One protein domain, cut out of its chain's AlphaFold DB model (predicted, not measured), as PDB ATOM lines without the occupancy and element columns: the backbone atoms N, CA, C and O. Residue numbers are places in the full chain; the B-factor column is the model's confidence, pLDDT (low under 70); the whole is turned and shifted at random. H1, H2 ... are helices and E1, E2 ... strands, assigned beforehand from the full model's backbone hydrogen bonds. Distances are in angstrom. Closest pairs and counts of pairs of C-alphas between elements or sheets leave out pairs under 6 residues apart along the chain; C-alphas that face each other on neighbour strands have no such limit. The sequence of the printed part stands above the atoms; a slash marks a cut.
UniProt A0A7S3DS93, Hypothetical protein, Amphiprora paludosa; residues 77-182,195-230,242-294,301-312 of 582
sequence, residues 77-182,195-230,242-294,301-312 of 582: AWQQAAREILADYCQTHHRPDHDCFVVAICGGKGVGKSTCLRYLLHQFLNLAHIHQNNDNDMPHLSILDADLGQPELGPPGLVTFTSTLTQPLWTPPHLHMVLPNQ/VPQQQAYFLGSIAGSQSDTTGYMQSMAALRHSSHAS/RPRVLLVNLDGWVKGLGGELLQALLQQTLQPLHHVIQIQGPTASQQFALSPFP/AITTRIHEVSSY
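AT A GLANCE: This is residues 77 to 182, 195 to 230, 242 to 294 and 301 to 312 of the 582 residues of the protein "Hypothetical protein" of Amphiprora paludosa (UniProt A0A7S3DS93). A twisted sheet of seven strands stands between helices: H1 and H2 cover one face, H4 and H5 the other, making three layers, and short H3 packs on H5. The printed part has 207 residues, with five named helices and seven named strands in the order H1 E1 H2 E2 E3 E4 H3 H4 E5 H5 E6 E7. The mixed sheet runs E4, E3, E2, E5, E1, E6, E7; the class is mixed, helices and strands. It is compact, with a radius of gyration of the C-alphas of 16.0 A, and rounded, spanning 47 by 40 by 31 A.

HOW THE PARTS SIT: Begin with H1, residues 77 to 92, on the sheet at a height of 9.0 A. Next find E1, residues 101 to 107, an inner strand. H2, residues 113 to 130, is on the same face as H1, at a height of 9.3 A; its residues 116 to 124 alone touch H1, closest at the C-alphas of Ala 82 and Leu 120, 6.3 A, at a steep tilt of 43 degrees. E2, residues 140 to 145, and E3, residues 158 to 163, form an antiparallel hairpin, with N 143 and O 162 2.8 A apart. E4, residues 197 to 202, is antiparallel to E3, with N 161 and O 199 at 2.8 A. H3, residues 208 to 211, and H4, residues 213 to 229, only just touch, only at the corner, with 3 pairs of C-alphas within 8 A, closest at Ser 209 and Tyr 216, 5.6 A. H4 is on the opposite face from H2. E5, residues 244 to 249, is parallel to E2, N 142 and O 245 at 2.9 A, and to E1, N 103 and O 246 at 2.9 A. H5, residues 257 to 269, touches H4, closest at the C-alphas of Ala 221 and Thr 269, 5.5 A, at a shallow tilt of 23 degrees. E6, residues 275 to 280, is parallel to E1, N 277 and O 104 at 2.8 A, and to E7, residues 305 to 310, N 307 and O 276 at 2.8 A. E1, H2, E2 and E5, H5, E6 are split strand-helix-strand units, two same-way strands with another between them, with right-handed crossovers. Each O i to N i+4 pair is within hydrogen-bond range in H1, H2 and H5, and 12 of 13 in H4; H3 is too short for one.

IN THESE COORDINATES: Find C-alpha 77 at (30.143, 0.138, -9.311), where H1 begins its 22.5 A. H2 measures 25.9 A, H4 24.5 A and E1 20.5 A. E7 ends at C-alpha 310, (36.573, -2.711, -11.697).

THE WHOLE: The farthest C-alphas, Asn 133 and Gly 256, are 48.3 A apart. Three cuts leave out residues 183 to 194, 231 to 241 and 295 to 300, with C-alpha gaps of 7.2, 13.5 and 10.7 A. E2 to E3 is a long link. Nineteen residues, among them 132 to 137 and 227 to 230, have pLDDT under 70.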
ATOM      1  N   ALA A  77      29.147  -0.772  -9.880       94.19
ATOM      2  CA  ALA A  77      30.143   0.138  -9.311       94.19
ATOM      3  C   ALA A  77      30.261   1.460 -10.098       94.19
ATOM      4  O   ALA A  77      30.355   2.527  -9.501       94.19
ATOM      5  N   TRP A  78      30.173   1.420 -11.435       95.94
ATOM      6  CA  TRP A  78      30.198   2.628 -12.272       95.94
ATOM      7  C   TRP A  78      28.903   3.437 -12.108       95.94
ATOM      8  O   TRP A  78      28.938   4.665 -12.091       95.94
ATOM      9  N   GLN A  79      27.761   2.758 -11.949       96.62
ATOM     10  CA  GLN A  79      26.471   3.401 -11.671       96.62
ATOM     11  C   GLN A  79      26.434   4.045 -10.274       96.62
ATOM     12  O   GLN A  79      25.812   5.090 -10.097       96.62
ATOM     13  N   GLN A  80      27.080   3.432  -9.276       97.06
ATOM     14  CA  GLN A  80      27.231   3.997  -7.931       97.06
ATOM     15  C   GLN A  80      28.118   5.247  -7.966       97.06
ATOM     16  O   GLN A  80      27.658   6.307  -7.549       97.06
ATOM     17  N   ALA A  81      29.316   5.154  -8.558       97.81
ATOM     18  CA  ALA A  81      30.223   6.291  -8.725       97.81
ATOM     19  C   ALA A  81      29.536   7.468  -9.441       97.81
ATOM     20  O   ALA A  81      29.557   8.594  -8.952       97.81
ATOM     21  N   ALA A  82      28.836   7.211 -10.552       97.94
ATOM     22  CA  ALA A  82      28.084   8.246 -11.262       97.94
ATOM     23  C   ALA A  82      26.980   8.885 -10.396       97.94
ATOM     24  O   ALA A  82      26.831  10.105 -10.418       97.94
ATOM     25  N   ARG A  83      26.231   8.102  -9.604       97.38
ATOM     26  CA  ARG A  83      25.212   8.644  -8.684       97.38
ATOM     27  C   ARG A  83      25.818   9.532  -7.600       97.38
ATOM     28  O   ARG A  83      25.242  10.572  -7.298       97.38
ATOM     29  N   GLU A  84      26.962   9.154  -7.040       97.69
ATOM     30  CA  GLU A  84      27.673   9.968  -6.046       97.69
ATOM     31  C   GLU A  84      28.218  11.267  -6.651       97.69
ATOM     32  O   GLU A  84      28.059  12.330  -6.055       97.69
ATOM     33  N   ILE A  85      28.781  11.201  -7.860       97.50
ATOM     34  CA  ILE A  85      29.264  12.362  -8.622       97.50
ATOM     35  C   ILE A  85      28.118  13.342  -8.921       97.50
ATOM     36  O   ILE A  85      28.265  14.541  -8.690       97.50
ATOM     37  N   LEU A  86      26.966  12.849  -9.394       95.38
ATOM     38  CA  LEU A  86      25.794  13.692  -9.654       95.38
ATOM     39  C   LEU A  86      25.220  14.293  -8.361       95.38
ATOM     40  O   LEU A  86      24.868  15.469  -8.343       95.38
ATOM     41  N   ALA A  87      25.151  13.519  -7.273       94.44
ATOM     42  CA  ALA A  87      24.670  14.016  -5.984       94.44
ATOM     43  C   ALA A  87      25.575  15.123  -5.414       94.44
ATOM     44  O   ALA A  87      25.067  16.106  -4.872       94.44
ATOM     45  N   ASP A  88      26.893  14.981  -5.559       93.75
ATOM     46  CA  ASP A  88      27.878  15.975  -5.135       93.75
ATOM     47  C   ASP A  88      27.809  17.250  -5.988       93.75
ATOM     48  O   ASP A  88      27.791  18.355  -5.446       93.75
ATOM     49  N   TYR A  89      27.659  17.110  -7.310       92.31
ATOM     50  CA  TYR A  89      27.393  18.230  -8.215       92.31
ATOM     51  C   TYR A  89      26.135  19.006  -7.793       92.31
ATOM     52  O   TYR A  89      26.206  20.210  -7.542       92.31
ATOM     53  N   CYS A  90      24.998  18.325  -7.604       89.38
ATOM     54  CA  CYS A  90      23.752  18.966  -7.171       89.38
ATOM     55  C   CYS A  90      23.888  19.715  -5.831       89.38
ATOM     56  O   CYS A  90      23.201  20.710  -5.629       89.38
ATOM     57  N   GLN A  91      24.792  19.294  -4.940       88.62
ATOM     58  CA  GLN A  91      25.051  19.959  -3.654       88.62
ATOM     59  C   GLN A  91      26.052  21.126  -3.734       88.62
ATOM     60  O   GLN A  91      26.036  21.997  -2.863       88.62
ATOM     61  N   THR A  92      26.937  21.152  -4.736       86.94
ATOM     62  CA  THR A  92      28.090  22.077  -4.786       86.94
ATOM     63  C   THR A  92      28.040  23.101  -5.921       86.94
ATOM     64  O   THR A  92      28.626  24.168  -5.778       86.94
ATOM     65  N   HIS A  93      27.311  22.847  -7.010       82.62
ATOM     66  CA  HIS A  93      27.344  23.670  -8.230       82.62
ATOM     67  C   HIS A  93      26.898  25.138  -8.076       82.62
ATOM     68  O   HIS A  93      27.246  25.962  -8.917       82.62
ATOM     69  N   HIS A  94      26.147  25.485  -7.024       79.31
ATOM     70  CA  HIS A  94      25.772  26.874  -6.718       79.31
ATOM     71  C   HIS A  94      26.889  27.683  -6.027       79.31
ATOM     72  O   HIS A  94      26.730  28.884  -5.805       79.31
ATOM     73  N   ARG A  95      27.982  27.038  -5.601       76.88
ATOM     74  CA  ARG A  95      29.051  27.681  -4.830       76.88
ATOM     75  C   ARG A  95      29.968  28.519  -5.739       76.88
ATOM     76  O   ARG A  95      30.390  28.019  -6.781       76.88
ATOM     77  N   PRO A  96      30.325  29.760  -5.357       66.12
ATOM     78  CA  PRO A  96      31.070  30.684  -6.223       66.12
ATOM     79  C   PRO A  96      32.534  30.279  -6.472       66.12
ATOM     80  O   PRO A  96      33.133  30.719  -7.448       66.12
ATOM     81  N   ASP A  97      33.111  29.447  -5.608       66.06
ATOM     82  CA  ASP A  97      34.444  28.848  -5.729       66.06
ATOM     83  C   ASP A  97      34.480  27.635  -6.683       66.06
ATOM     84  O   ASP A  97      35.522  27.325  -7.265       66.06
ATOM     85  N   HIS A  98      33.334  26.993  -6.937       68.75
ATOM     86  CA  HIS A  98      33.202  25.828  -7.820       68.75
ATOM     87  C   HIS A  98      32.887  26.230  -9.274       68.75
ATOM     88  O   HIS A  98      31.978  25.714  -9.924       68.75
ATOM     89  N   ASP A  99      33.694  27.144  -9.812       74.12
ATOM     90  CA  ASP A  99      33.512  27.787 -11.121       74.12
ATOM     91  C   ASP A  99      33.464  26.792 -12.311       74.12
ATOM     92  O   ASP A  99      32.983  27.124 -13.401       74.12
ATOM     93  N   CYS A 100      33.984  25.571 -12.124       87.38
ATOM     94  CA  CYS A 100      33.838  24.417 -13.013       87.38
ATOM     95  C   CYS A 100      33.976  23.103 -12.223       87.38
ATOM     96  O   CYS A 100      34.973  22.901 -11.532       87.38
ATOM     97  N   PHE A 101      33.010  22.194 -12.364       92.75
ATOM     98  CA  PHE A 101      33.000  20.875 -11.734       92.75
ATOM     99  C   PHE A 101      33.750  19.858 -12.609       92.75
ATOM    100  O   PHE A 101      33.280  19.493 -13.688       92.75
ATOM    101  N   VAL A 102      34.930  19.412 -12.171       94.75
ATOM    102  CA  VAL A 102      35.851  18.599 -12.991       94.75
ATOM    103  C   VAL A 102      35.842  17.132 -12.560       94.75
ATOM    104  O   VAL A 102      36.121  16.823 -11.399       94.75
ATOM    105  N   VAL A 103      35.589  16.228 -13.511       97.94
ATOM    106  CA  VAL A 103      35.621  14.770 -13.314       97.94
ATOM    107  C   VAL A 103      36.590  14.127 -14.301       97.94
ATOM    108  O   VAL A 103      36.375  14.195 -15.510       97.94
ATOM    109  N   ALA A 104      37.637  13.469 -13.805       98.12
ATOM    110  CA  ALA A 104      38.605  12.754 -14.637       98.12
ATOM    111  C   ALA A 104      38.336  11.243 -14.675       98.12
ATOM    112  O   ALA A 104      37.959  10.644 -13.672       98.12
ATOM    113  N   ILE A 105      38.568  10.613 -15.828       98.12
ATOM    114  CA  ILE A 105      38.428   9.166 -16.028       98.12
ATOM    115  C   ILE A 105      39.785   8.605 -16.451       98.12
ATOM    116  O   ILE A 105      40.317   8.963 -17.505       98.12
ATOM    117  N   CYS A 106      40.348   7.712 -15.638       97.06
ATOM    118  CA  CYS A 106      41.654   7.097 -15.866       97.06
ATOM    119  C   CYS A 106      41.597   5.567 -15.739       97.06
ATOM    120  O   CYS A 106      40.641   4.988 -15.223       97.06
ATOM    121  N   GLY A 107      42.609   4.886 -16.278       96.00
ATOM    122  CA  GLY A 107      42.640   3.426 -16.337       96.00
ATOM    123  C   GLY A 107      43.402   2.893 -17.546       96.00
ATOM    124  O   GLY A 107      43.631   3.605 -18.528       96.00
ATOM    125  N   GLY A 108      43.795   1.622 -17.489       93.25
ATOM    126  CA  GLY A 108      44.609   0.992 -18.532       93.25
ATOM    127  C   GLY A 108      43.972   0.980 -19.933       93.25
ATOM    128  O   GLY A 108      42.800   1.303 -20.150       93.25
ATOM    129  N   LYS A 109      44.746   0.568 -20.939       90.81
ATOM    130  CA  LYS A 109      44.223   0.343 -22.301       90.81
ATOM    131  C   LYS A 109      43.146  -0.748 -22.276       90.81
ATOM    132  O   LYS A 109      43.370  -1.806 -21.696       90.81
ATOM    133  N   GLY A 110      41.997  -0.496 -22.904       88.19
ATOM    134  CA  GLY A 110      40.908  -1.474 -23.037       88.19
ATOM    135  C   GLY A 110      40.016  -1.692 -21.805       88.19
ATOM    136  O   GLY A 110      39.112  -2.512 -21.883       88.19
ATOM    137  N   VAL A 111      40.201  -0.966 -20.692       91.75
ATOM    138  CA  VAL A 111      39.384  -1.172 -19.469       91.75
ATOM    139  C   VAL A 111      37.959  -0.597 -19.546       91.75
ATOM    140  O   VAL A 111      37.140  -0.887 -18.675       91.75
ATOM    141  N   GLY A 112      37.655   0.199 -20.581       92.25
ATOM    142  CA  GLY A 112      36.320   0.754 -20.845       92.25
ATOM    143  C   GLY A 112      36.127   2.253 -20.555       92.25
ATOM    144  O   GLY A 112      34.983   2.699 -20.493       92.25
ATOM    145  N   LYS A 113      37.210   3.042 -20.431       94.31
ATOM    146  CA  LYS A 113      37.174   4.501 -20.172       94.31
ATOM    147  C   LYS A 113      36.151   5.268 -21.019       94.31
ATOM    148  O   LYS A 113      35.277   5.914 -20.456       94.31
ATOM    149  N   SER A 114      36.192   5.138 -22.347       92.56
ATOM    150  CA  SER A 114      35.270   5.842 -23.256       92.56
ATOM    151  C   SER A 114      33.799   5.447 -23.045       92.56
ATOM    152  O   SER A 114      32.901   6.261 -23.233       92.56
ATOM    153  N   THR A 115      33.525   4.214 -22.605       93.38
ATOM    154  CA  THR A 115      32.168   3.775 -22.238       93.38
ATOM    155  C   THR A 115      31.710   4.435 -20.937       93.38
ATOM    156  O   THR A 115      30.570   4.886 -20.853       93.38
ATOM    157  N   CYS A 116      32.600   4.548 -19.945       96.31
ATOM    158  CA  CYS A 116      32.341   5.287 -18.708       96.31
ATOM    159  C   CYS A 116      32.107   6.786 -18.986       96.31
ATOM    160  O   CYS A 116      31.148   7.356 -18.470       96.31
ATOM    161  N   LEU A 117      32.904   7.388 -19.880       96.88
ATOM    162  CA  LEU A 117      32.754   8.773 -20.340       96.88
ATOM    163  C   LEU A 117      31.376   9.026 -20.963       96.88
ATOM    164  O   LEU A 117      30.679   9.938 -20.525       96.88
ATOM    165  N   ARG A 118      30.953   8.202 -21.938       95.50
ATOM    166  CA  ARG A 118      29.610   8.303 -22.541       95.50
ATOM    167  C   ARG A 118      28.513   8.165 -21.495       95.50
ATOM    168  O   ARG A 118      27.598   8.977 -21.476       95.50
ATOM    169  N   TYR A 119      28.615   7.159 -20.625       96.56
ATOM    170  CA  TYR A 119      27.614   6.917 -19.591       96.56
ATOM    171  C   TYR A 119      27.465   8.125 -18.657       96.56
ATOM    172  O   TYR A 119      26.346   8.583 -18.434       96.56
ATOM    173  N   LEU A 120      28.578   8.684 -18.172       97.38
ATOM    174  CA  LEU A 120      28.570   9.855 -17.297       97.38
ATOM    175  C   LEU A 120      28.062  11.116 -18.018       97.38
ATOM    176  O   LEU A 120      27.236  11.836 -17.460       97.38
ATOM    177  N   LEU A 121      28.470  11.341 -19.273       96.38
ATOM    178  CA  LEU A 121      27.926  12.406 -20.124       96.38
ATOM    179  C   LEU A 121      26.402  12.281 -20.264       96.38
ATOM    180  O   LEU A 121      25.688  13.265 -20.097       96.38
ATOM    181  N   HIS A 122      25.888  11.075 -20.529       95.12
ATOM    182  CA  HIS A 122      24.448  10.821 -20.626       95.12
ATOM    183  C   HIS A 122      23.726  11.068 -19.292       95.12
ATOM    184  O   HIS A 122      22.626  11.613 -19.308       95.12
ATOM    185  N   GLN A 123      24.331  10.740 -18.140       96.12
ATOM    186  CA  GLN A 123      23.748  11.081 -16.831       96.12
ATOM    187  C   GLN A 123      23.636  12.602 -16.636       96.12
ATOM    188  O   GLN A 123      22.579  13.086 -16.235       96.12
ATOM    189  N   PHE A 124      24.679  13.366 -16.972       94.38
ATOM    190  CA  PHE A 124      24.644  14.829 -16.890       94.38
ATOM    191  C   PHE A 124      23.677  15.472 -17.901       94.38
ATOM    192  O   PHE A 124      23.001  16.441 -17.561       94.38
ATOM    193  N   LEU A 125      23.542  14.920 -19.113       91.88
ATOM    194  CA  LEU A 125      22.531  15.350 -20.090       91.88
ATOM    195  C   LEU A 125      21.100  15.081 -19.596       91.88
ATOM    196  O   LEU A 125      20.223  15.923 -19.771       91.88
ATOM    197  N   ASN A 126      20.863  13.941 -18.939       91.50
ATOM    198  CA  ASN A 126      19.569  13.635 -18.325       91.50
ATOM    199  C   ASN A 126      19.259  14.585 -17.158       91.50
ATOM    200  O   ASN A 126      18.127  15.051 -17.041       91.50
ATOM    201  N   LEU A 127      20.258  14.914 -16.330       87.69
ATOM    202  CA  LEU A 127      20.122  15.924 -15.277       87.69
ATOM    203  C   LEU A 127      19.746  17.285 -15.880       87.69
ATOM    204  O   LEU A 127      18.765  17.889 -15.455       87.69
ATOM    205  N   ALA A 128      20.451  17.723 -16.927       82.00
ATOM    206  CA  ALA A 128      20.105  18.936 -17.662       82.00
ATOM    207  C   ALA A 128      18.655  18.891 -18.176       82.00
ATOM    208  O   ALA A 128      17.891  19.822 -17.950       82.00
ATOM    209  N   HIS A 129      18.223  17.785 -18.792       80.06
ATOM    210  CA  HIS A 129      16.847  17.648 -19.276       80.06
ATOM    211  C   HIS A 129      15.794  17.831 -18.164       80.06
ATOM    212  O   HIS A 129      14.789  18.505 -18.384       80.06
ATOM    213  N   ILE A 130      16.044  17.303 -16.961       78.88
ATOM    214  CA  ILE A 130      15.157  17.458 -15.795       78.88
ATOM    215  C   ILE A 130      15.102  18.920 -15.313       78.88
ATOM    216  O   ILE A 130      14.035  19.402 -14.932       78.88
ATOM    217  N   HIS A 131      16.224  19.642 -15.363       72.31
ATOM    218  CA  HIS A 131      16.340  21.029 -14.898       72.31
ATOM    219  C   HIS A 131      16.003  22.096 -15.962       72.31
ATOM    220  O   HIS A 131      16.145  23.285 -15.689       72.31
ATOM    221  N   GLN A 132      15.472  21.724 -17.138       66.31
ATOM    222  CA  GLN A 132      15.169  22.652 -18.249       66.31
ATOM    223  C   GLN A 132      14.281  23.859 -17.896       66.31
ATOM    224  O   GLN A 132      14.335  24.873 -18.588       66.31
ATOM    225  N   ASN A 133      13.478  23.778 -16.832       64.50
ATOM    226  CA  ASN A 133      12.635  24.889 -16.377       64.50
ATOM    227  C   ASN A 133      13.391  25.950 -15.550       64.50
ATOM    228  O   ASN A 133      12.824  27.006 -15.277       64.50
ATOM    229  N   ASN A 134      14.641  25.691 -15.142       69.38
ATOM    230  CA  ASN A 134      15.507  26.661 -14.477       69.38
ATOM    231  C   ASN A 134      16.820  26.824 -15.257       69.38
ATOM    232  O   ASN A 134      17.776  26.068 -15.093       69.38
ATOM    233  N   ASP A 135      16.863  27.864 -16.088       64.69
ATOM    234  CA  ASP A 135      17.972  28.182 -16.995       64.69
ATOM    235  C   ASP A 135      19.336  28.354 -16.289       64.69
ATOM    236  O   ASP A 135      20.382  28.237 -16.937       64.69
ATOM    237  N   ASN A 136      19.316  28.622 -14.976       63.94
ATOM    238  CA  ASN A 136      20.489  28.810 -14.122       63.94
ATOM    239  C   ASN A 136      21.080  27.493 -13.580       63.94
ATOM    240  O   ASN A 136      22.273  27.463 -13.292       63.94
ATOM    241  N   ASP A 137      20.291  26.418 -13.470       66.81
ATOM    242  CA  ASP A 137      20.755  25.114 -12.950       66.81
ATOM    243  C   ASP A 137      21.302  24.207 -14.068       66.81
ATOM    244  O   ASP A 137      21.922  23.177 -13.808       66.81
ATOM    245  N   MET A 138      21.057  24.574 -15.329       75.38
ATOM    246  CA  MET A 138      21.464  23.815 -16.511       75.38
ATOM    247  C   MET A 138      22.996  23.684 -16.601       75.38
ATOM    248  O   MET A 138      23.666  24.691 -16.864       75.38
ATOM    249  N   PRO A 139      23.573  22.471 -16.473       83.12
ATOM    250  CA  PRO A 139      25.011  22.290 -16.582       83.12
ATOM    251  C   PRO A 139      25.484  22.557 -18.013       83.12
ATOM    252  O   PRO A 139      25.002  21.956 -18.976       83.12
ATOM    253  N   HIS A 140      26.482  23.423 -18.166       86.56
ATOM    254  CA  HIS A 140      27.219  23.548 -19.421       86.56
ATOM    255  C   HIS A 140      28.261  22.431 -19.499       86.56
ATOM    256  O   HIS A 140      29.244  22.425 -18.756       86.56
ATOM    257  N   LEU A 141      28.003  21.445 -20.360       90.94
ATOM    258  CA  LEU A 141      28.820  20.239 -20.476       90.94
ATOM    259  C   LEU A 141      29.944  20.424 -21.495       90.94
ATOM    260  O   LEU A 141      29.710  20.829 -22.638       90.94
ATOM    261  N   SER A 142      31.157  20.071 -21.079       93.56
ATOM    262  CA  SER A 142      32.354  20.068 -21.916       93.56
ATOM    263  C   SER A 142      33.174  18.790 -21.703       93.56
ATOM    264  O   SER A 142      33.179  18.217 -20.612       93.56
ATOM    265  N   ILE A 143      33.897  18.359 -22.737       95.69
ATOM    266  CA  ILE A 143      34.871  17.261 -22.678       95.69
ATOM    267  C   ILE A 143      36.271  17.802 -22.978       95.69
ATOM    268  O   ILE A 143      36.474  18.452 -24.002       95.69
ATOM    269  N   LEU A 144      37.238  17.489 -22.113       96.19
ATOM    270  CA  LEU A 144      38.670  17.577 -22.408       96.19
ATOM    271  C   LEU A 144      39.178  16.162 -22.697       96.19
ATOM    272  O   LEU A 144      39.167  15.291 -21.828       96.19
ATOM    273  N   ASP A 145      39.585  15.924 -23.934       95.31
ATOM    274  CA  ASP A 145      39.956  14.613 -24.443       95.31
ATOM    275  C   ASP A 145      41.453  14.556 -24.737       95.31
ATOM    276  O   ASP A 145      41.962  15.265 -25.612       95.31
ATOM    277  N   ALA A 146      42.147  13.721 -23.966       93.19
ATOM    278  CA  ALA A 146      43.595  13.580 -23.959       93.19
ATOM    279  C   ALA A 146      44.072  12.208 -24.469       93.19
ATOM    280  O   ALA A 146      45.278  11.988 -24.585       93.19
ATOM    281  N   ASP A 147      43.170  11.272 -24.802       94.50
ATOM    282  CA  ASP A 147      43.581   9.997 -25.402       94.50
ATOM    283  C   ASP A 147      43.957  10.208 -26.877       94.50
ATOM    284  O   ASP A 147      43.146  10.073 -27.789       94.50
ATOM    285  N   LEU A 148      45.233  10.509 -27.124       92.75
ATOM    286  CA  LEU A 148      45.788  10.721 -28.467       92.75
ATOM    287  C   LEU A 148      45.620   9.512 -29.403       92.75
ATOM    288  O   LEU A 148      45.708   9.653 -30.626       92.75
ATOM    289  N   GLY A 149      45.448   8.308 -28.851       90.75
ATOM    290  CA  GLY A 149      45.326   7.068 -29.612       90.75
ATOM    291  C   GLY A 149      43.883   6.743 -29.975       90.75
ATOM    292  O   GLY A 149      43.600   6.363 -31.113       90.75
ATOM    293  N   GLN A 150      42.975   6.870 -29.015       90.56
ATOM    294  CA  GLN A 150      41.549   6.597 -29.157       90.56
ATOM    295  C   GLN A 150      40.729   7.721 -28.505       90.56
ATOM    296  O   GLN A 150      40.064   7.468 -27.498       90.56
ATOM    297  N   PRO A 151      40.738   8.932 -29.096       93.06
ATOM    298  CA  PRO A 151      39.886  10.023 -28.630       93.06
ATOM    299  C   PRO A 151      38.407   9.623 -28.724       93.06
ATOM    300  O   PRO A 151      38.052   8.614 -29.331       93.06
ATOM    301  N   GLU A 152      37.504  10.411 -28.172       92.25
ATOM    302  CA  GLU A 152      36.066  10.276 -28.369       92.25
ATOM    303  C   GLU A 152      35.613  11.179 -29.525       92.25
ATOM    304  O   GLU A 152      35.144  10.666 -30.539       92.25
ATOM    305  N   LEU A 153      35.867  12.492 -29.439       91.12
ATOM    306  CA  LEU A 153      35.228  13.510 -30.291       91.12
ATOM    307  C   LEU A 153      36.092  14.079 -31.431       91.12
ATOM    308  O   LEU A 153      35.575  14.822 -32.263       91.12
ATOM    309  N   GLY A 154      37.385  13.756 -31.495       90.19
ATOM    310  CA  GLY A 154      38.295  14.205 -32.562       90.19
ATOM    311  C   GLY A 154      38.951  13.044 -33.320       90.19
ATOM    312  O   GLY A 154      38.798  11.887 -32.914       90.19
ATOM    313  N   PRO A 155      39.690  13.302 -34.416       91.88
ATOM    314  CA  PRO A 155      40.612  12.332 -35.008       91.88
ATOM    315  C   PRO A 155      41.867  12.123 -34.123       91.88
ATOM    316  O   PRO A 155      42.147  12.944 -33.250       91.88
ATOM    317  N   PRO A 156      42.642  11.034 -34.315       93.38
ATOM    318  CA  PRO A 156      43.784  10.710 -33.452       93.38
ATOM    319  C   PRO A 156      44.920  11.743 -33.543       93.38
ATOM    320  O   PRO A 156      45.073  12.423 -34.556       93.38
ATOM    321  N   GLY A 157      45.766  11.804 -32.511       93.06
ATOM    322  CA  GLY A 157      46.939  12.688 -32.446       93.06
ATOM    323  C   GLY A 157      46.655  14.139 -32.033       93.06
ATOM    324  O   GLY A 157      47.589  14.944 -32.013       93.06
ATOM    325  N   LEU A 158      45.405  14.467 -31.695       93.25
ATOM    326  CA  LEU A 158      44.993  15.748 -31.114       93.25
ATOM    327  C   LEU A 158      44.696  15.589 -29.617       93.25
ATOM    328  O   LEU A 158      44.063  14.609 -29.226       93.25
ATOM    329  N   VAL A 159      45.065  16.587 -28.813       94.38
ATOM    330  CA  VAL A 159      44.361  16.883 -27.553       94.38
ATOM    331  C   VAL A 159      43.236  17.854 -27.903       94.38
ATOM    332  O   VAL A 159      43.490  18.816 -28.632       94.38
ATOM    333  N   THR A 160      42.008  17.627 -27.424       94.56
ATOM    334  CA  THR A 160      40.858  18.488 -27.766       94.56
ATOM    335  C   THR A 160      40.057  18.919 -26.544       94.56
ATOM    336  O   THR A 160      39.825  18.131 -25.634       94.56
ATOM    337  N   PHE A 161      39.587  20.163 -26.538       94.56
ATOM    338  CA  PHE A 161      38.539  20.645 -25.643       94.56
ATOM    339  C   PHE A 161      37.294  20.922 -26.477       94.56
ATOM    340  O   PHE A 161      37.344  21.727 -27.404       94.56
ATOM    341  N   THR A 162      36.193  20.243 -26.166       91.81
ATOM    342  CA  THR A 162      34.903  20.403 -26.844       91.81
ATOM    343  C   THR A 162      33.869  20.907 -25.849       91.81
ATOM    344  O   THR A 162      33.606  20.231 -24.856       91.81
ATOM    345  N   SER A 163      33.267  22.063 -26.115       87.25
ATOM    346  CA  SER A 163      32.267  22.688 -25.248       87.25
ATOM    347  C   SER A 163      30.854  22.622 -25.826       87.25
ATOM    348  O   SER A 163      30.659  22.361 -27.015       87.25
ATOM    349  N   THR A 164      29.857  22.922 -24.987       81.56
ATOM    350  CA  THR A 164      28.439  23.027 -25.386       81.56
ATOM    351  C   THR A 164      27.873  21.693 -25.894       81.56
ATOM    352  O   THR A 164      27.147  21.618 -26.885       81.56
ATOM    353  N   LEU A 165      28.195  20.605 -25.188       85.44
ATOM    354  CA  LEU A 165      27.659  19.276 -25.467       85.44
ATOM    355  C   LEU A 165      26.200  19.190 -24.999       85.44
ATOM    356  O   LEU A 165      25.922  19.015 -23.816       85.44
ATOM    357  N   THR A 166      25.267  19.315 -25.942       83.06
ATOM    358  CA  THR A 166      23.814  19.255 -25.690       83.06
ATOM    359  C   THR A 166      23.167  17.942 -26.131       83.06
ATOM    360  O   THR A 166      22.000  17.711 -25.824       83.06
ATOM    361  N   GLN A 167      23.902  17.083 -26.847       84.69
ATOM    362  CA  GLN A 167      23.368  15.874 -27.479       84.69
ATOM    363  C   GLN A 167      24.050  14.591 -26.974       84.69
ATOM    364  O   GLN A 167      25.270  14.570 -26.784       84.69
ATOM    365  N   PRO A 168      23.292  13.496 -26.787       87.75
ATOM    366  CA  PRO A 168      23.832  12.197 -26.393       87.75
ATOM    367  C   PRO A 168      24.623  11.505 -27.516       87.75
ATOM    368  O   PRO A 168      24.162  11.362 -28.649       87.75
ATOM    369  N   LEU A 169      25.803  10.989 -27.165       89.56
ATOM    370  CA  LEU A 169      26.663  10.199 -28.053       89.56
ATOM    371  C   LEU A 169      26.141   8.755 -28.209       89.56
ATOM    372  O   LEU A 169      26.518   7.871 -27.438       89.56
ATOM    373  N   TRP A 170      25.252   8.523 -29.180       81.44
ATOM    374  CA  TRP A 170      24.669   7.197 -29.467       81.44
ATOM    375  C   TRP A 170      25.465   6.347 -30.463       81.44
ATOM    376  O   TRP A 170      25.376   5.121 -30.444       81.44
ATOM    377  N   THR A 171      26.215   6.980 -31.363       82.31
ATOM    378  CA  THR A 171      26.929   6.296 -32.449       82.31
ATOM    379  C   THR A 171      28.351   5.888 -32.035       82.31
ATOM    380  O   THR A 171      28.889   6.411 -31.057       82.31
ATOM    381  N   PRO A 172      29.013   4.977 -32.772       81.94
ATOM    382  CA  PRO A 172      30.446   4.742 -32.627       81.94
ATOM    383  C   PRO A 172      31.275   6.024 -32.846       81.94
ATOM    384  O   PRO A 172      30.930   6.816 -33.721       81.94
ATOM    385  N   PRO A 173      32.427   6.198 -32.168       86.44
ATOM    386  CA  PRO A 173      33.206   7.444 -32.206       86.44
ATOM    387  C   PRO A 173      33.658   7.980 -33.565       86.44
ATOM    388  O   PRO A 173      33.929   9.166 -33.698       86.44
ATOM    389  N   HIS A 174      33.750   7.136 -34.595       83.00
ATOM    390  CA  HIS A 174      34.075   7.610 -35.943       83.00
ATOM    391  C   HIS A 174      32.894   8.325 -36.627       83.00
ATOM    392  O   HIS A 174      33.127   9.032 -37.598       83.00
ATOM    393  N   LEU A 175      31.662   8.189 -36.121       82.06
ATOM    394  CA  LEU A 175      30.442   8.783 -36.690       82.06
ATOM    395  C   LEU A 175      29.923  10.017 -35.932       82.06
ATOM    396  O   LEU A 175      28.976  10.643 -36.398       82.06
ATOM    397  N   HIS A 176      30.495  10.363 -34.773       84.38
ATOM    398  CA  HIS A 176      30.130  11.567 -34.004       84.38
ATOM    399  C   HIS A 176      31.313  12.501 -33.719       84.38
ATOM    400  O   HIS A 176      31.238  13.327 -32.810       84.38
ATOM    401  N   MET A 177      32.415  12.371 -34.464       86.94
ATOM    402  CA  MET A 177      33.488  13.362 -34.388       86.94
ATOM    403  C   MET A 177      32.925  14.756 -34.657       86.94
ATOM    404  O   MET A 177      32.105  14.928 -35.560       86.94
ATOM    405  N   VAL A 178      33.419  15.748 -33.924       83.06
ATOM    406  CA  VAL A 178      33.168  17.151 -34.244       83.06
ATOM    407  C   VAL A 178      33.958  17.469 -35.508       83.06
ATOM    408  O   VAL A 178      35.188  17.508 -35.505       83.06
ATOM    409  N   LEU A 179      33.249  17.625 -36.621       75.00
ATOM    410  CA  LEU A 179      33.868  17.878 -37.916       75.00
ATOM    411  C   LEU A 179      34.046  19.391 -38.127       75.00
ATOM    412  O   LEU A 179      33.114  20.147 -37.840       75.00
ATOM    413  N   PRO A 180      35.172  19.860 -38.699       67.12
ATOM    414  CA  PRO A 180      35.388  21.287 -38.962       67.12
ATOM    415  C   PRO A 180      34.278  21.956 -39.793       67.12
ATOM    416  O   PRO A 180      33.992  23.134 -39.591       67.12
ATOM    417  N   ASN A 181      33.605  21.194 -40.664       60.25
ATOM    418  CA  ASN A 181      32.439  21.644 -41.435       60.25
ATOM    419  C   ASN A 181      31.248  22.034 -40.551       60.25
ATOM    420  O   ASN A 181      30.540  22.990 -40.856       60.25
ATOM    421  N   GLN A 182      31.036  21.325 -39.441       59.22
ATOM    422  CA  GLN A 182      29.941  21.595 -38.507       59.22
ATOM    423  C   GLN A 182      30.220  22.860 -37.690       59.22
ATOM    424  O   GLN A 182      29.320  23.678 -37.522       59.22
ATOM    425  N   VAL A 195      25.691  24.427 -31.816       57.19
ATOM    426  CA  VAL A 195      26.865  23.781 -32.421       57.19
ATOM    427  C   VAL A 195      28.003  23.687 -31.388       57.19
ATOM    428  O   VAL A 195      28.413  24.731 -30.868       57.19
ATOM    429  N   PRO A 196      28.559  22.488 -31.102       59.91
ATOM    430  CA  PRO A 196      29.721  22.348 -30.226       59.91
ATOM    431  C   PRO A 196      30.894  23.199 -30.716       59.91
ATOM    432  O   PRO A 196      31.128  23.282 -31.917       59.91
ATOM    433  N   GLN A 197      31.658  23.804 -29.808       74.69
ATOM    434  CA  GLN A 197      32.904  24.494 -30.161       74.69
ATOM    435  C   GLN A 197      34.085  23.614 -29.761       74.69
ATOM    436  O   GLN A 197      34.114  23.113 -28.638       74.69
ATOM    437  N   GLN A 198      35.051  23.416 -30.663       83.62
ATOM    438  CA  GLN A 198      36.229  22.588 -30.399       83.62
ATOM    439  C   GLN A 198      37.524  23.386 -30.579       83.62
ATOM    440  O   GLN A 198      37.763  23.986 -31.625       83.62
ATOM    441  N   GLN A 199      38.368  23.353 -29.551       90.38
ATOM    442  CA  GLN A 199      39.756  23.808 -29.578       90.38
ATOM    443  C   GLN A 199      40.667  22.580 -29.555       90.38
ATOM    444  O   GLN A 199      40.367  21.607 -28.858       90.38
ATOM    445  N   ALA A 200      41.777  22.606 -30.294       92.81
ATOM    446  CA  ALA A 200      42.682  21.466 -30.368       92.81
ATOM    447  C   ALA A 200      44.155  21.867 -30.500       92.81
ATOM    448  O   ALA A 200      44.488  22.887 -31.103       92.81
ATOM    449  N   TYR A 201      45.031  20.996 -30.001       94.19
ATOM    450  CA  TYR A 201      46.475  21.032 -30.232       94.19
ATOM    451  C   TYR A 201      46.926  19.705 -30.841       94.19
ATOM    452  O   TYR A 201      46.499  18.634 -30.401       94.19
ATOM    453  N   PHE A 202      47.768  19.760 -31.876       94.12
ATOM    454  CA  PHE A 202      48.240  18.571 -32.588       94.12
ATOM    455  C   PHE A 202      49.612  18.142 -32.094       94.12
ATOM    456  O   PHE A 202      50.585  18.859 -32.283       94.12
ATOM    457  N   LEU A 203      49.681  16.937 -31.526       92.62
ATOM    458  CA  LEU A 203      50.920  16.313 -31.056       92.62
ATOM    459  C   LEU A 203      51.500  15.306 -32.057       92.62
ATOM    460  O   LEU A 203      52.591  14.778 -31.856       92.62
ATOM    461  N   GLY A 204      50.767  14.990 -33.132       87.25
ATOM    462  CA  GLY A 204      51.266  14.177 -34.243       87.25
ATOM    463  C   GLY A 204      51.687  12.745 -33.891       87.25
ATOM    464  O   GLY A 204      52.347  12.098 -34.705       87.25
ATOM    465  N   SER A 205      51.318  12.240 -32.712       86.75
ATOM    466  CA  SER A 205      51.726  10.939 -32.174       86.75
ATOM    467  C   SER A 205      50.615  10.338 -31.311       86.75
ATOM    468  O   SER A 205      50.021  11.030 -30.492       86.75
ATOM    469  N   ILE A 206      50.373   9.029 -31.439       83.88
ATOM    470  CA  ILE A 206      49.468   8.280 -30.537       83.88
ATOM    471  C   ILE A 206      50.121   7.895 -29.202       83.88
ATOM    472  O   ILE A 206      49.459   7.371 -28.310       83.88
ATOM    473  N   ALA A 207      51.431   8.104 -29.093       80.19
ATOM    474  CA  ALA A 207      52.219   7.924 -27.883       80.19
ATOM    475  C   ALA A 207      52.836   9.267 -27.455       80.19
ATOM    476  O   ALA A 207      53.894   9.282 -26.836       80.19
ATOM    477  N   GLY A 208      52.190  10.391 -27.807       66.56
ATOM    478  CA  GLY A 208      52.670  11.746 -27.508       66.56
ATOM    479  C   GLY A 208      52.975  11.947 -26.025       66.56
ATOM    480  O   GLY A 208      54.024  12.480 -25.696       66.56
ATOM    481  N   SER A 209      52.153  11.381 -25.142       70.00
ATOM    482  CA  SER A 209      52.365  11.352 -23.689       70.00
ATOM    483  C   SER A 209      53.637  10.628 -23.217       70.00
ATOM    484  O   SER A 209      54.021  10.772 -22.062       70.00
ATOM    485  N   GLN A 210      54.305   9.860 -24.083       75.19
ATOM    486  CA  GLN A 210      55.599   9.223 -23.806       75.19
ATOM    487  C   GLN A 210      56.751   9.816 -24.620       75.19
ATOM    488  O   GLN A 210      57.882   9.820 -24.144       75.19
ATOM    489  N   SER A 211      56.491  10.272 -25.851       76.62
ATOM    490  CA  SER A 211      57.518  10.857 -26.722       76.62
ATOM    491  C   SER A 211      57.776  12.342 -26.443       76.62
ATOM    492  O   SER A 211      58.884  12.808 -26.673       76.62
ATOM    493  N   ASP A 212      56.768  13.074 -25.958       84.31
ATOM    494  CA  ASP A 212      56.860  14.471 -25.524       84.31
ATOM    495  C   ASP A 212      55.875  14.746 -24.370       84.31
ATOM    496  O   ASP A 212      54.797  15.330 -24.527       84.31
ATOM    497  N   THR A 213      56.265  14.294 -23.177       88.62
ATOM    498  CA  THR A 213      55.548  14.519 -21.915       88.62
ATOM    499  C   THR A 213      55.279  16.006 -21.664       88.62
ATOM    500  O   THR A 213      54.196  16.372 -21.207       88.62
ATOM    501  N   THR A 214      56.248  16.872 -21.980       89.75
ATOM    502  CA  THR A 214      56.163  18.322 -21.756       89.75
ATOM    503  C   THR A 214      55.105  18.944 -22.655       89.75
ATOM    504  O   THR A 214      54.206  19.619 -22.153       89.75
ATOM    505  N   GLY A 215      55.165  18.673 -23.960       89.88
ATOM    506  CA  GLY A 215      54.195  19.183 -24.921       89.88
ATOM    507  C   GLY A 215      52.777  18.711 -24.629       89.88
ATOM    508  O   GLY A 215      51.839  19.510 -24.648       89.88
ATOM    509  N   TYR A 216      52.613  17.440 -24.252       92.88
ATOM    510  CA  TYR A 216      51.321  16.883 -23.852       92.88
ATOM    511  C   TYR A 216      50.737  17.554 -22.598       92.88
ATOM    512  O   TYR A 216      49.585  17.994 -22.628       92.88
ATOM    513  N   MET A 217      51.523  17.715 -21.524       93.06
ATOM    514  CA  MET A 217      51.070  18.417 -20.313       93.06
ATOM    515  C   MET A 217      50.750  19.892 -20.576       93.06
ATOM    516  O   MET A 217      49.742  20.394 -20.081       93.06
ATOM    517  N   GLN A 218      51.572  20.594 -21.362       93.19
ATOM    518  CA  GLN A 218      51.361  22.016 -21.640       93.19
ATOM    519  C   GLN A 218      50.158  22.252 -22.563       93.19
ATOM    520  O   GLN A 218      49.381  23.168 -22.304       93.19
ATOM    521  N   SER A 219      49.921  21.386 -23.555       93.50
ATOM    522  CA  SER A 219      48.698  21.410 -24.381       93.50
ATOM    523  C   SER A 219      47.438  21.199 -23.534       93.50
ATOM    524  O   SER A 219      46.454  21.925 -23.671       93.50
ATOM    525  N   MET A 220      47.482  20.226 -22.615       93.88
ATOM    526  CA  MET A 220      46.407  19.960 -21.654       93.88
ATOM    527  C   MET A 220      46.151  21.157 -20.734       93.88
ATOM    528  O   MET A 220      45.002  21.562 -20.561       93.88
ATOM    529  N   ALA A 221      47.210  21.756 -20.184       93.56
ATOM    530  CA  ALA A 221      47.114  22.948 -19.350       93.56
ATOM    531  C   ALA A 221      46.543  24.140 -20.128       93.56
ATOM    532  O   ALA A 221      45.674  24.841 -19.617       93.56
ATOM    533  N   ALA A 222      46.981  24.366 -21.369       91.62
ATOM    534  CA  ALA A 222      46.479  25.447 -22.208       91.62
ATOM    535  C   ALA A 222      44.973  25.297 -22.479       91.62
ATOM    536  O   ALA A 222      44.220  26.227 -22.207       91.62
ATOM    537  N   LEU A 223      44.499  24.115 -22.891       92.12
ATOM    538  CA  LEU A 223      43.063  23.861 -23.091       92.12
ATOM    539  C   LEU A 223      42.258  23.976 -21.786       92.12
ATOM    540  O   LEU A 223      41.161  24.541 -21.776       92.12
ATOM    541  N   ARG A 224      42.812  23.501 -20.662       90.25
ATOM    542  CA  ARG A 224      42.199  23.648 -19.334       90.25
ATOM    543  C   ARG A 224      42.045  25.122 -18.942       90.25
ATOM    544  O   ARG A 224      40.985  25.477 -18.425       90.25
ATOM    545  N   HIS A 225      43.022  25.986 -19.224       85.12
ATOM    546  CA  HIS A 225      42.901  27.432 -19.001       85.12
ATOM    547  C   HIS A 225      41.937  28.096 -19.994       85.12
ATOM    548  O   HIS A 225      41.073  28.864 -19.571       85.12
ATOM    549  N   SER A 226      42.002  27.755 -21.283       71.25
ATOM    550  CA  SER A 226      41.085  28.275 -22.308       71.25
ATOM    551  C   SER A 226      39.620  27.994 -21.979       71.25
ATOM    552  O   SER A 226      38.786  28.871 -22.187       71.25
ATOM    553  N   SER A 227      39.314  26.849 -21.352       65.69
ATOM    554  CA  SER A 227      37.963  26.541 -20.857       65.69
ATOM    555  C   SER A 227      37.416  27.572 -19.857       65.69
ATOM    556  O   SER A 227      36.204  27.734 -19.765       65.69
ATOM    557  N   HIS A 228      38.274  28.279 -19.104       63.25
ATOM    558  CA  HIS A 228      37.887  29.389 -18.219       63.25
ATOM    559  C   HIS A 228      37.753  30.735 -18.946       63.25
ATOM    560  O   HIS A 228      36.999  31.588 -18.480       63.25
ATOM    561  N   ALA A 229      38.480  30.933 -20.048       54.34
ATOM    562  CA  ALA A 229      38.600  32.220 -20.736       54.34
ATOM    563  C   ALA A 229      37.610  32.405 -21.903       54.34
ATOM    564  O   ALA A 229      37.243  33.539 -22.210       54.34
ATOM    565  N   SER A 230      37.157  31.314 -22.535       50.91
ATOM    566  CA  SER A 230      36.262  31.358 -23.703       50.91
ATOM    567  C   SER A 230      34.877  31.956 -23.428       50.91
ATOM    568  O   SER A 230      34.218  32.379 -24.369       50.91
ATOM    569  N   ARG A 242      26.084  30.005 -15.922       72.44
ATOM    570  CA  ARG A 242      25.655  28.600 -15.809       72.44
ATOM    571  C   ARG A 242      26.772  27.749 -15.185       72.44
ATOM    572  O   ARG A 242      27.938  27.941 -15.543       72.44
ATOM    573  N   PRO A 243      26.440  26.792 -14.303       80.38
ATOM    574  CA  PRO A 243      27.412  25.881 -13.712       80.38
ATOM    575  C   PRO A 243      28.055  25.021 -14.809       80.38
ATOM    576  O   PRO A 243      27.362  24.437 -15.642       80.38
ATOM    577  N   ARG A 244      29.385  24.923 -14.832       87.38
ATOM    578  CA  ARG A 244      30.116  24.158 -15.857       87.38
ATOM    579  C   ARG A 244      30.490  22.775 -15.341       87.38
ATOM    580  O   ARG A 244      30.927  22.658 -14.200       87.38
ATOM    581  N   VAL A 245      30.402  21.756 -16.192       93.12
ATOM    582  CA  VAL A 245      30.910  20.403 -15.915       93.12
ATOM    583  C   VAL A 245      31.932  20.030 -16.981       93.12
ATOM    584  O   VAL A 245      31.627  20.040 -18.176       93.12
ATOM    585  N   LEU A 246      33.140  19.683 -16.542       95.25
ATOM    586  CA  LEU A 246      34.230  19.237 -17.398       95.25
ATOM    587  C   LEU A 246      34.507  17.753 -17.165       95.25
ATOM    588  O   LEU A 246      35.016  17.364 -16.113       95.25
ATOM    589  N   LEU A 247      34.210  16.933 -18.169       97.56
ATOM    590  CA  LEU A 247      34.582  15.523 -18.182       97.56
ATOM    591  C   LEU A 247      35.940  15.367 -18.876       97.56
ATOM    592  O   LEU A 247      36.121  15.838 -19.996       97.56
ATOM    593  N   VAL A 248      36.900  14.714 -18.222       97.75
ATOM    594  CA  VAL A 248      38.265  14.552 -18.742       97.75
ATOM    595  C   VAL A 248      38.534  13.089 -19.076       97.75
ATOM    596  O   VAL A 248      38.542  12.234 -18.188       97.75
ATOM    597  N   ASN A 249      38.787  12.798 -20.351       96.50
ATOM    598  CA  ASN A 249      39.230  11.485 -20.815       96.50
ATOM    599  C   ASN A 249      40.760  11.467 -20.892       96.50
ATOM    600  O   ASN A 249      41.344  12.231 -21.657       96.50
ATOM    601  N   LEU A 250      41.404  10.614 -20.097       95.19
ATOM    602  CA  LEU A 250      42.864  10.468 -20.076       95.19
ATOM    603  C   LEU A 250      43.308   9.240 -20.876       95.19
ATOM    604  O   LEU A 250      42.486   8.417 -21.268       95.19
ATOM    605  N   ASP A 251      44.609   9.110 -21.134       91.12
ATOM    606  CA  ASP A 251      45.146   8.005 -21.931       91.12
ATOM    607  C   ASP A 251      45.185   6.647 -21.179       91.12
ATOM    608  O   ASP A 251      44.621   6.455 -20.099       91.12
ATOM    609  N   GLY A 252      45.777   5.627 -21.810       91.00
ATOM    610  CA  GLY A 252      45.869   4.266 -21.271       91.00
ATOM    611  C   GLY A 252      47.160   3.890 -20.534       91.00
ATOM    612  O   GLY A 252      47.364   2.692 -20.314       91.00
ATOM    613  N   TRP A 253      48.056   4.826 -20.215       90.31
ATOM    614  CA  TRP A 253      49.389   4.539 -19.675       90.31
ATOM    615  C   TRP A 253      49.470   4.751 -18.159       90.31
ATOM    616  O   TRP A 253      49.906   5.783 -17.677       90.31
ATOM    617  N   VAL A 254      49.105   3.727 -17.387       92.88
ATOM    618  CA  VAL A 254      48.942   3.831 -15.920       92.88
ATOM    619  C   VAL A 254      50.150   3.371 -15.081       92.88
ATOM    620  O   VAL A 254      50.013   3.138 -13.884       92.88
ATOM    621  N   LYS A 255      51.335   3.178 -15.687       91.94
ATOM    622  CA  LYS A 255      52.549   2.662 -15.010       91.94
ATOM    623  C   LYS A 255      53.840   3.329 -15.477       91.94
ATOM    624  O   LYS A 255      53.915   3.814 -16.607       91.94
ATOM    625  N   GLY A 256      54.862   3.285 -14.617       91.12
ATOM    626  CA  GLY A 256      56.160   3.935 -14.842       91.12
ATOM    627  C   GLY A 256      55.979   5.429 -15.104       91.12
ATOM    628  O   GLY A 256      55.068   6.036 -14.547       91.12
ATOM    629  N   LEU A 257      56.749   5.974 -16.049       89.12
ATOM    630  CA  LEU A 257      56.640   7.369 -16.498       89.12
ATOM    631  C   LEU A 257      55.208   7.784 -16.892       89.12
ATOM    632  O   LEU A 257      54.825   8.928 -16.684       89.12
ATOM    633  N   GLY A 258      54.391   6.863 -17.424       89.81
ATOM    634  CA  GLY A 258      52.981   7.146 -17.721       89.81
ATOM    635  C   GLY A 258      52.125   7.320 -16.461       89.81
ATOM    636  O   GLY A 258      51.273   8.199 -16.410       89.81
ATOM    637  N   GLY A 259      52.396   6.531 -15.417       92.00
ATOM    638  CA  GLY A 259      51.742   6.668 -14.112       92.00
ATOM    639  C   GLY A 259      52.161   7.946 -13.381       92.00
ATOM    640  O   GLY A 259      51.317   8.623 -12.804       92.00
ATOM    641  N   GLU A 260      53.440   8.318 -13.467       93.12
ATOM    642  CA  GLU A 260      53.958   9.591 -12.941       93.12
ATOM    643  C   GLU A 260      53.319  10.795 -13.653       93.12
ATOM    644  O   GLU A 260      52.828  11.714 -12.999       93.12
ATOM    645  N   LEU A 261      53.236  10.751 -14.986       93.75
ATOM    646  CA  LEU A 261      52.520  11.736 -15.797       93.75
ATOM    647  C   LEU A 261      51.028  11.808 -15.444       93.75
ATOM    648  O   LEU A 261      50.487  12.902 -15.296       93.75
ATOM    649  N   LEU A 262      50.354  10.665 -15.293       95.25
ATOM    650  CA  LEU A 262      48.953  10.610 -14.875       95.25
ATOM    651  C   LEU A 262      48.761  11.300 -13.516       95.25
ATOM    652  O   LEU A 262      47.854  12.118 -13.370       95.25
ATOM    653  N   GLN A 263      49.637  11.023 -12.548       94.69
ATOM    654  CA  GLN A 263      49.602  11.667 -11.237       94.69
ATOM    655  C   GLN A 263      49.826  13.185 -11.349       94.69
ATOM    656  O   GLN A 263      49.074  13.952 -10.747       94.69
ATOM    657  N   ALA A 264      50.795  13.629 -12.157       94.38
ATOM    658  CA  ALA A 264      51.073  15.047 -12.393       94.38
ATOM    659  C   ALA A 264      49.888  15.774 -13.053       94.38
ATOM    660  O   ALA A 264      49.482  16.836 -12.583       94.38
ATOM    661  N   LEU A 265      49.263  15.185 -14.078       95.00
ATOM    662  CA  LEU A 265      48.070  15.745 -14.724       95.00
ATOM    663  C   LEU A 265      46.919  15.917 -13.730       95.00
ATOM    664  O   LEU A 265      46.302  16.981 -13.675       95.00
ATOM    665  N   LEU A 266      46.646  14.892 -12.921       95.31
ATOM    666  CA  LEU A 266      45.582  14.927 -11.920       95.31
ATOM    667  C   LEU A 266      45.866  15.960 -10.814       95.31
ATOM    668  O   LEU A 266      44.969  16.711 -10.438       95.31
ATOM    669  N   GLN A 267      47.093  16.022 -10.291       92.69
ATOM    670  CA  GLN A 267      47.438  16.874  -9.145       92.69
ATOM    671  C   GLN A 267      47.815  18.317  -9.506       92.69
ATOM    672  O   GLN A 267      47.679  19.189  -8.654       92.69
ATOM    673  N   GLN A 268      48.280  18.585 -10.729       91.44
ATOM    674  CA  GLN A 268      48.814  19.896 -11.126       91.44
ATOM    675  C   GLN A 268      48.024  20.527 -12.278       91.44
ATOM    676  O   GLN A 268      47.734  21.718 -12.243       91.44
ATOM    677  N   THR A 269      47.656  19.748 -13.300       92.62
ATOM    678  CA  THR A 269      47.048  20.292 -14.529       92.62
ATOM    679  C   THR A 269      45.532  20.434 -14.445       92.62
ATOM    680  O   THR A 269      44.985  21.402 -14.959       92.62
ATOM    681  N   LEU A 270      44.830  19.478 -13.832       92.62
ATOM    682  CA  LEU A 270      43.362  19.415 -13.863       92.62
ATOM    683  C   LEU A 270      42.665  20.137 -12.702       92.62
ATOM    684  O   LEU A 270      41.438  20.112 -12.624       92.62
ATOM    685  N   GLN A 271      43.420  20.797 -11.825       88.69
ATOM    686  CA  GLN A 271      42.883  21.430 -10.623       88.69
ATOM    687  C   GLN A 271      41.955  22.635 -10.928       88.69
ATOM    688  O   GLN A 271      42.102  23.283 -11.971       88.69
ATOM    689  N   PRO A 272      40.973  22.944 -10.057       89.62
ATOM    690  CA  PRO A 272      40.473  22.089  -8.978       89.62
ATOM    691  C   PRO A 272      39.783  20.824  -9.518       89.62
ATOM    692  O   PRO A 272      38.907  20.895 -10.381       89.62
ATOM    693  N   LEU A 273      40.157  19.658  -8.988       92.56
ATOM    694  CA  LEU A 273      39.656  18.356  -9.432       92.56
ATOM    695  C   LEU A 273      38.695  17.766  -8.394       92.56
ATOM    696  O   LEU A 273      39.083  17.532  -7.254       92.56
ATOM    697  N   HIS A 274      37.445  17.510  -8.781       94.31
ATOM    698  CA  HIS A 274      36.406  17.097  -7.834       94.31
ATOM    699  C   HIS A 274      36.372  15.576  -7.676       94.31
ATOM    700  O   HIS A 274      36.403  15.059  -6.560       94.31
ATOM    701  N   HIS A 275      36.351  14.852  -8.799       97.00
ATOM    702  CA  HIS A 275      36.243  13.392  -8.809       97.00
ATOM    703  C   HIS A 275      37.201  12.751  -9.811       97.00
ATOM    704  O   HIS A 275      37.442  13.281 -10.897       97.00
ATOM    705  N   VAL A 276      37.695  11.564  -9.466       98.19
ATOM    706  CA  VAL A 276      38.451  10.683 -10.362       98.19
ATOM    707  C   VAL A 276      37.772   9.323 -10.400       98.19
ATOM    708  O   VAL A 276      37.617   8.700  -9.358       98.19
ATOM    709  N   ILE A 277      37.400   8.835 -11.582       98.25
ATOM    710  CA  ILE A 277      36.994   7.440 -11.778       98.25
ATOM    711  C   ILE A 277      38.229   6.651 -12.213       98.25
ATOM    712  O   ILE A 277      38.723   6.816 -13.331       98.25
ATOM    713  N   GLN A 278      38.725   5.804 -11.314       97.62
ATOM    714  CA  GLN A 278      39.905   4.966 -11.506       97.62
ATOM    715  C   GLN A 278      39.461   3.551 -11.891       97.62
ATOM    716  O   GLN A 278      39.043   2.768 -11.039       97.62
ATOM    717  N   ILE A 279      39.542   3.217 -13.182       97.12
ATOM    718  CA  ILE A 279      39.091   1.917 -13.694       97.12
ATOM    719  C   ILE A 279      40.244   0.902 -13.687       97.12
ATOM    720  O   ILE A 279      41.148   0.961 -14.528       97.12
ATOM    721  N   GLN A 280      40.173  -0.068 -12.773       95.44
ATOM    722  CA  GLN A 280      41.110  -1.187 -12.676       95.44
ATOM    723  C   GLN A 280      40.832  -2.237 -13.755       95.44
ATOM    724  O   GLN A 280      39.701  -2.698 -13.918       95.44
ATOM    725  N   GLY A 281      41.863  -2.644 -14.498       91.69
ATOM    726  CA  GLY A 281      41.750  -3.749 -15.458       91.69
ATOM    727  C   GLY A 281      42.069  -5.121 -14.850       91.69
ATOM    728  O   GLY A 281      42.681  -5.192 -13.784       91.69
ATOM    729  N   PRO A 282      41.703  -6.221 -15.537       87.44
ATOM    730  CA  PRO A 282      41.946  -7.581 -15.052       87.44
ATOM    731  C   PRO A 282      43.427  -7.987 -15.067       87.44
ATOM    732  O   PRO A 282      43.806  -8.935 -14.385       87.44
ATOM    733  N   THR A 283      44.287  -7.317 -15.845       88.62
ATOM    734  CA  THR A 283      45.715  -7.663 -15.905       88.62
ATOM    735  C   THR A 283      46.549  -6.842 -14.929       88.62
ATOM    736  O   THR A 283      46.337  -5.644 -14.747       88.62
ATOM    737  N   ALA A 284      47.620  -7.443 -14.403       88.12
ATOM    738  CA  ALA A 284      48.588  -6.753 -13.549       88.12
ATOM    739  C   ALA A 284      49.212  -5.498 -14.201       88.12
ATOM    740  O   ALA A 284      49.691  -4.617 -13.497       88.12
ATOM    741  N   SER A 285      49.218  -5.377 -15.535       86.94
ATOM    742  CA  SER A 285      49.666  -4.169 -16.249       86.94
ATOM    743  C   SER A 285      48.633  -3.032 -16.270       86.94
ATOM    744  O   SER A 285      49.019  -1.882 -16.464       86.94
ATOM    745  N   GLN A 286      47.352  -3.336 -16.050       90.75
ATOM    746  CA  GLN A 286      46.243  -2.381 -15.959       90.75
ATOM    747  C   GLN A 286      45.858  -2.039 -14.508       90.75
ATOM    748  O   GLN A 286      45.066  -1.122 -14.318       90.75
ATOM    749  N   GLN A 287      46.390  -2.764 -13.516       92.94
ATOM    750  CA  GLN A 287      46.204  -2.502 -12.084       92.94
ATOM    751  C   GLN A 287      47.228  -1.488 -11.566       92.94
ATOM    752  O   GLN A 287      48.435  -1.703 -11.706       92.94
ATOM    753  N   PHE A 288      46.775  -0.406 -10.945       95.38
ATOM    754  CA  PHE A 288      47.618   0.687 -10.439       95.38
ATOM    755  C   PHE A 288      46.971   1.340  -9.214       95.38
ATOM    756  O   PHE A 288      45.808   1.086  -8.932       95.38
ATOM    757  N   ALA A 289      47.708   2.173  -8.485       94.75
ATOM    758  CA  ALA A 289      47.163   2.986  -7.402       94.75
ATOM    759  C   ALA A 289      47.557   4.444  -7.639       94.75
ATOM    760  O   ALA A 289      48.695   4.712  -8.031       94.75
ATOM    761  N   LEU A 290      46.622   5.366  -7.424       94.25
ATOM    762  CA  LEU A 290      46.908   6.797  -7.409       94.25
ATOM    763  C   LEU A 290      47.447   7.193  -6.032       94.25
ATOM    764  O   LEU A 290      46.950   6.724  -5.007       94.25
ATOM    765  N   SER A 291      48.442   8.080  -5.997       91.00
ATOM    766  CA  SER A 291      48.888   8.667  -4.731       91.00
ATOM    767  C   SER A 291      47.784   9.565  -4.156       91.00
ATOM    768  O   SER A 291      47.084  10.220  -4.940       91.00
ATOM    769  N   PRO A 292      47.639   9.655  -2.818       86.31
ATOM    770  CA  PRO A 292      46.684  10.562  -2.188       86.31
ATOM    771  C   PRO A 292      46.818  11.993  -2.715       86.31
ATOM    772  O   PRO A 292      47.927  12.491  -2.933       86.31
ATOM    773  N   PHE A 293      45.686  12.662  -2.922       86.50
ATOM    774  CA  PHE A 293      45.681  14.089  -3.230       86.50
ATOM    775  C   PHE A 293      46.091  14.887  -1.983       86.50
ATOM    776  O   PHE A 293      45.733  14.479  -0.873       86.50
ATOM    777  N   PRO A 294      46.838  15.998  -2.134       79.50
ATOM    778  CA  PRO A 294      47.170  16.862  -1.009       79.50
ATOM    779  C   PRO A 294      45.892  17.321  -0.304       79.50
ATOM    780  O   PRO A 294      44.997  17.873  -0.942       79.50
ATOM    781  N   ALA A 301      38.371  24.335   0.778       75.81
ATOM    782  CA  ALA A 301      39.039  23.839  -0.417       75.81
ATOM    783  C   ALA A 301      38.581  22.428  -0.847       75.81
ATOM    784  O   ALA A 301      38.129  21.584  -0.069       75.81
ATOM    785  N   ILE A 302      38.674  22.186  -2.157       81.25
ATOM    786  CA  ILE A 302      38.014  21.066  -2.834       81.25
ATOM    787  C   ILE A 302      38.802  19.772  -2.614       81.25
ATOM    788  O   ILE A 302      39.863  19.560  -3.195       81.25
ATOM    789  N   THR A 303      38.250  18.868  -1.804       86.31
ATOM    790  CA  THR A 303      38.811  17.523  -1.609       86.31
ATOM    791  C   THR A 303      38.450  16.604  -2.775       86.31
ATOM    792  O   THR A 303      37.291  16.204  -2.913       86.31
ATOM    793  N   THR A 304      39.439  16.217  -3.583       92.81
ATOM    794  CA  THR A 304      39.251  15.249  -4.673       92.81
ATOM    795  C   THR A 304      38.834  13.872  -4.141       92.81
ATOM    796  O   THR A 304      39.548  13.281  -3.328       92.81
ATOM    797  N   ARG A 305      37.721  13.311  -4.635       95.12
ATOM    798  CA  ARG A 305      37.294  11.932  -4.324       95.12
ATOM    799  C   ARG A 305      37.694  10.958  -5.433       95.12
ATOM    800  O   ARG A 305      37.484  11.231  -6.614       95.12
ATOM    801  N   ILE A 306      38.249   9.807  -5.054       96.50
ATOM    802  CA  ILE A 306      38.624   8.734  -5.984       96.50
ATOM    803  C   ILE A 306      37.576   7.620  -5.908       96.50
ATOM    804  O   ILE A 306      37.348   7.044  -4.848       96.50
ATOM    805  N   HIS A 307      36.977   7.303  -7.052       97.19
ATOM    806  CA  HIS A 307      36.076   6.177  -7.271       97.19
ATOM    807  C   HIS A 307      36.862   5.042  -7.920       97.19
ATOM    808  O   HIS A 307      36.998   4.993  -9.146       97.19
ATOM    809  N   GLU A 308      37.416   4.144  -7.109       96.44
ATOM    810  CA  GLU A 308      38.059   2.933  -7.618       96.44
ATOM    811  C   GLU A 308      36.995   1.913  -8.046       96.44
ATOM    812  O   GLU A 308      36.146   1.503  -7.257       96.44
ATOM    813  N   VAL A 309      37.022   1.519  -9.321       95.50
ATOM    814  CA  VAL A 309      36.024   0.618  -9.909       95.50
ATOM    815  C   VAL A 309      36.671  -0.435 -10.802       95.50
ATOM    816  O   VAL A 309      37.605  -0.162 -11.551       95.50
ATOM    817  N   SER A 310      36.130  -1.650 -10.790       92.19
ATOM    818  CA  SER A 310      36.573  -2.711 -11.697       92.19
ATOM    819  C   SER A 310      36.086  -2.485 -13.131       92.19
ATOM    820  O   SER A 310      34.972  -2.014 -13.372       92.19
ATOM    821  N   SER A 311      36.910  -2.866 -14.106       88.50
ATOM    822  CA  SER A 311      36.498  -3.024 -15.501       88.50
ATOM    823  C   SER A 311      35.432  -4.116 -15.626       88.50
ATOM    824  O   SER A 311      35.456  -5.097 -14.885       88.50
ATOM    825  N   TYR A 312      34.543  -3.999 -16.617       75.81
ATOM    826  CA  TYR A 312      33.546  -5.031 -16.928       75.81
ATOM    827  C   TYR A 312      34.162  -6.437 -17.075       75.81
ATOM    828  O   TYR A 312      33.584  -7.419 -16.618       75.81
TER     829      TYR A 312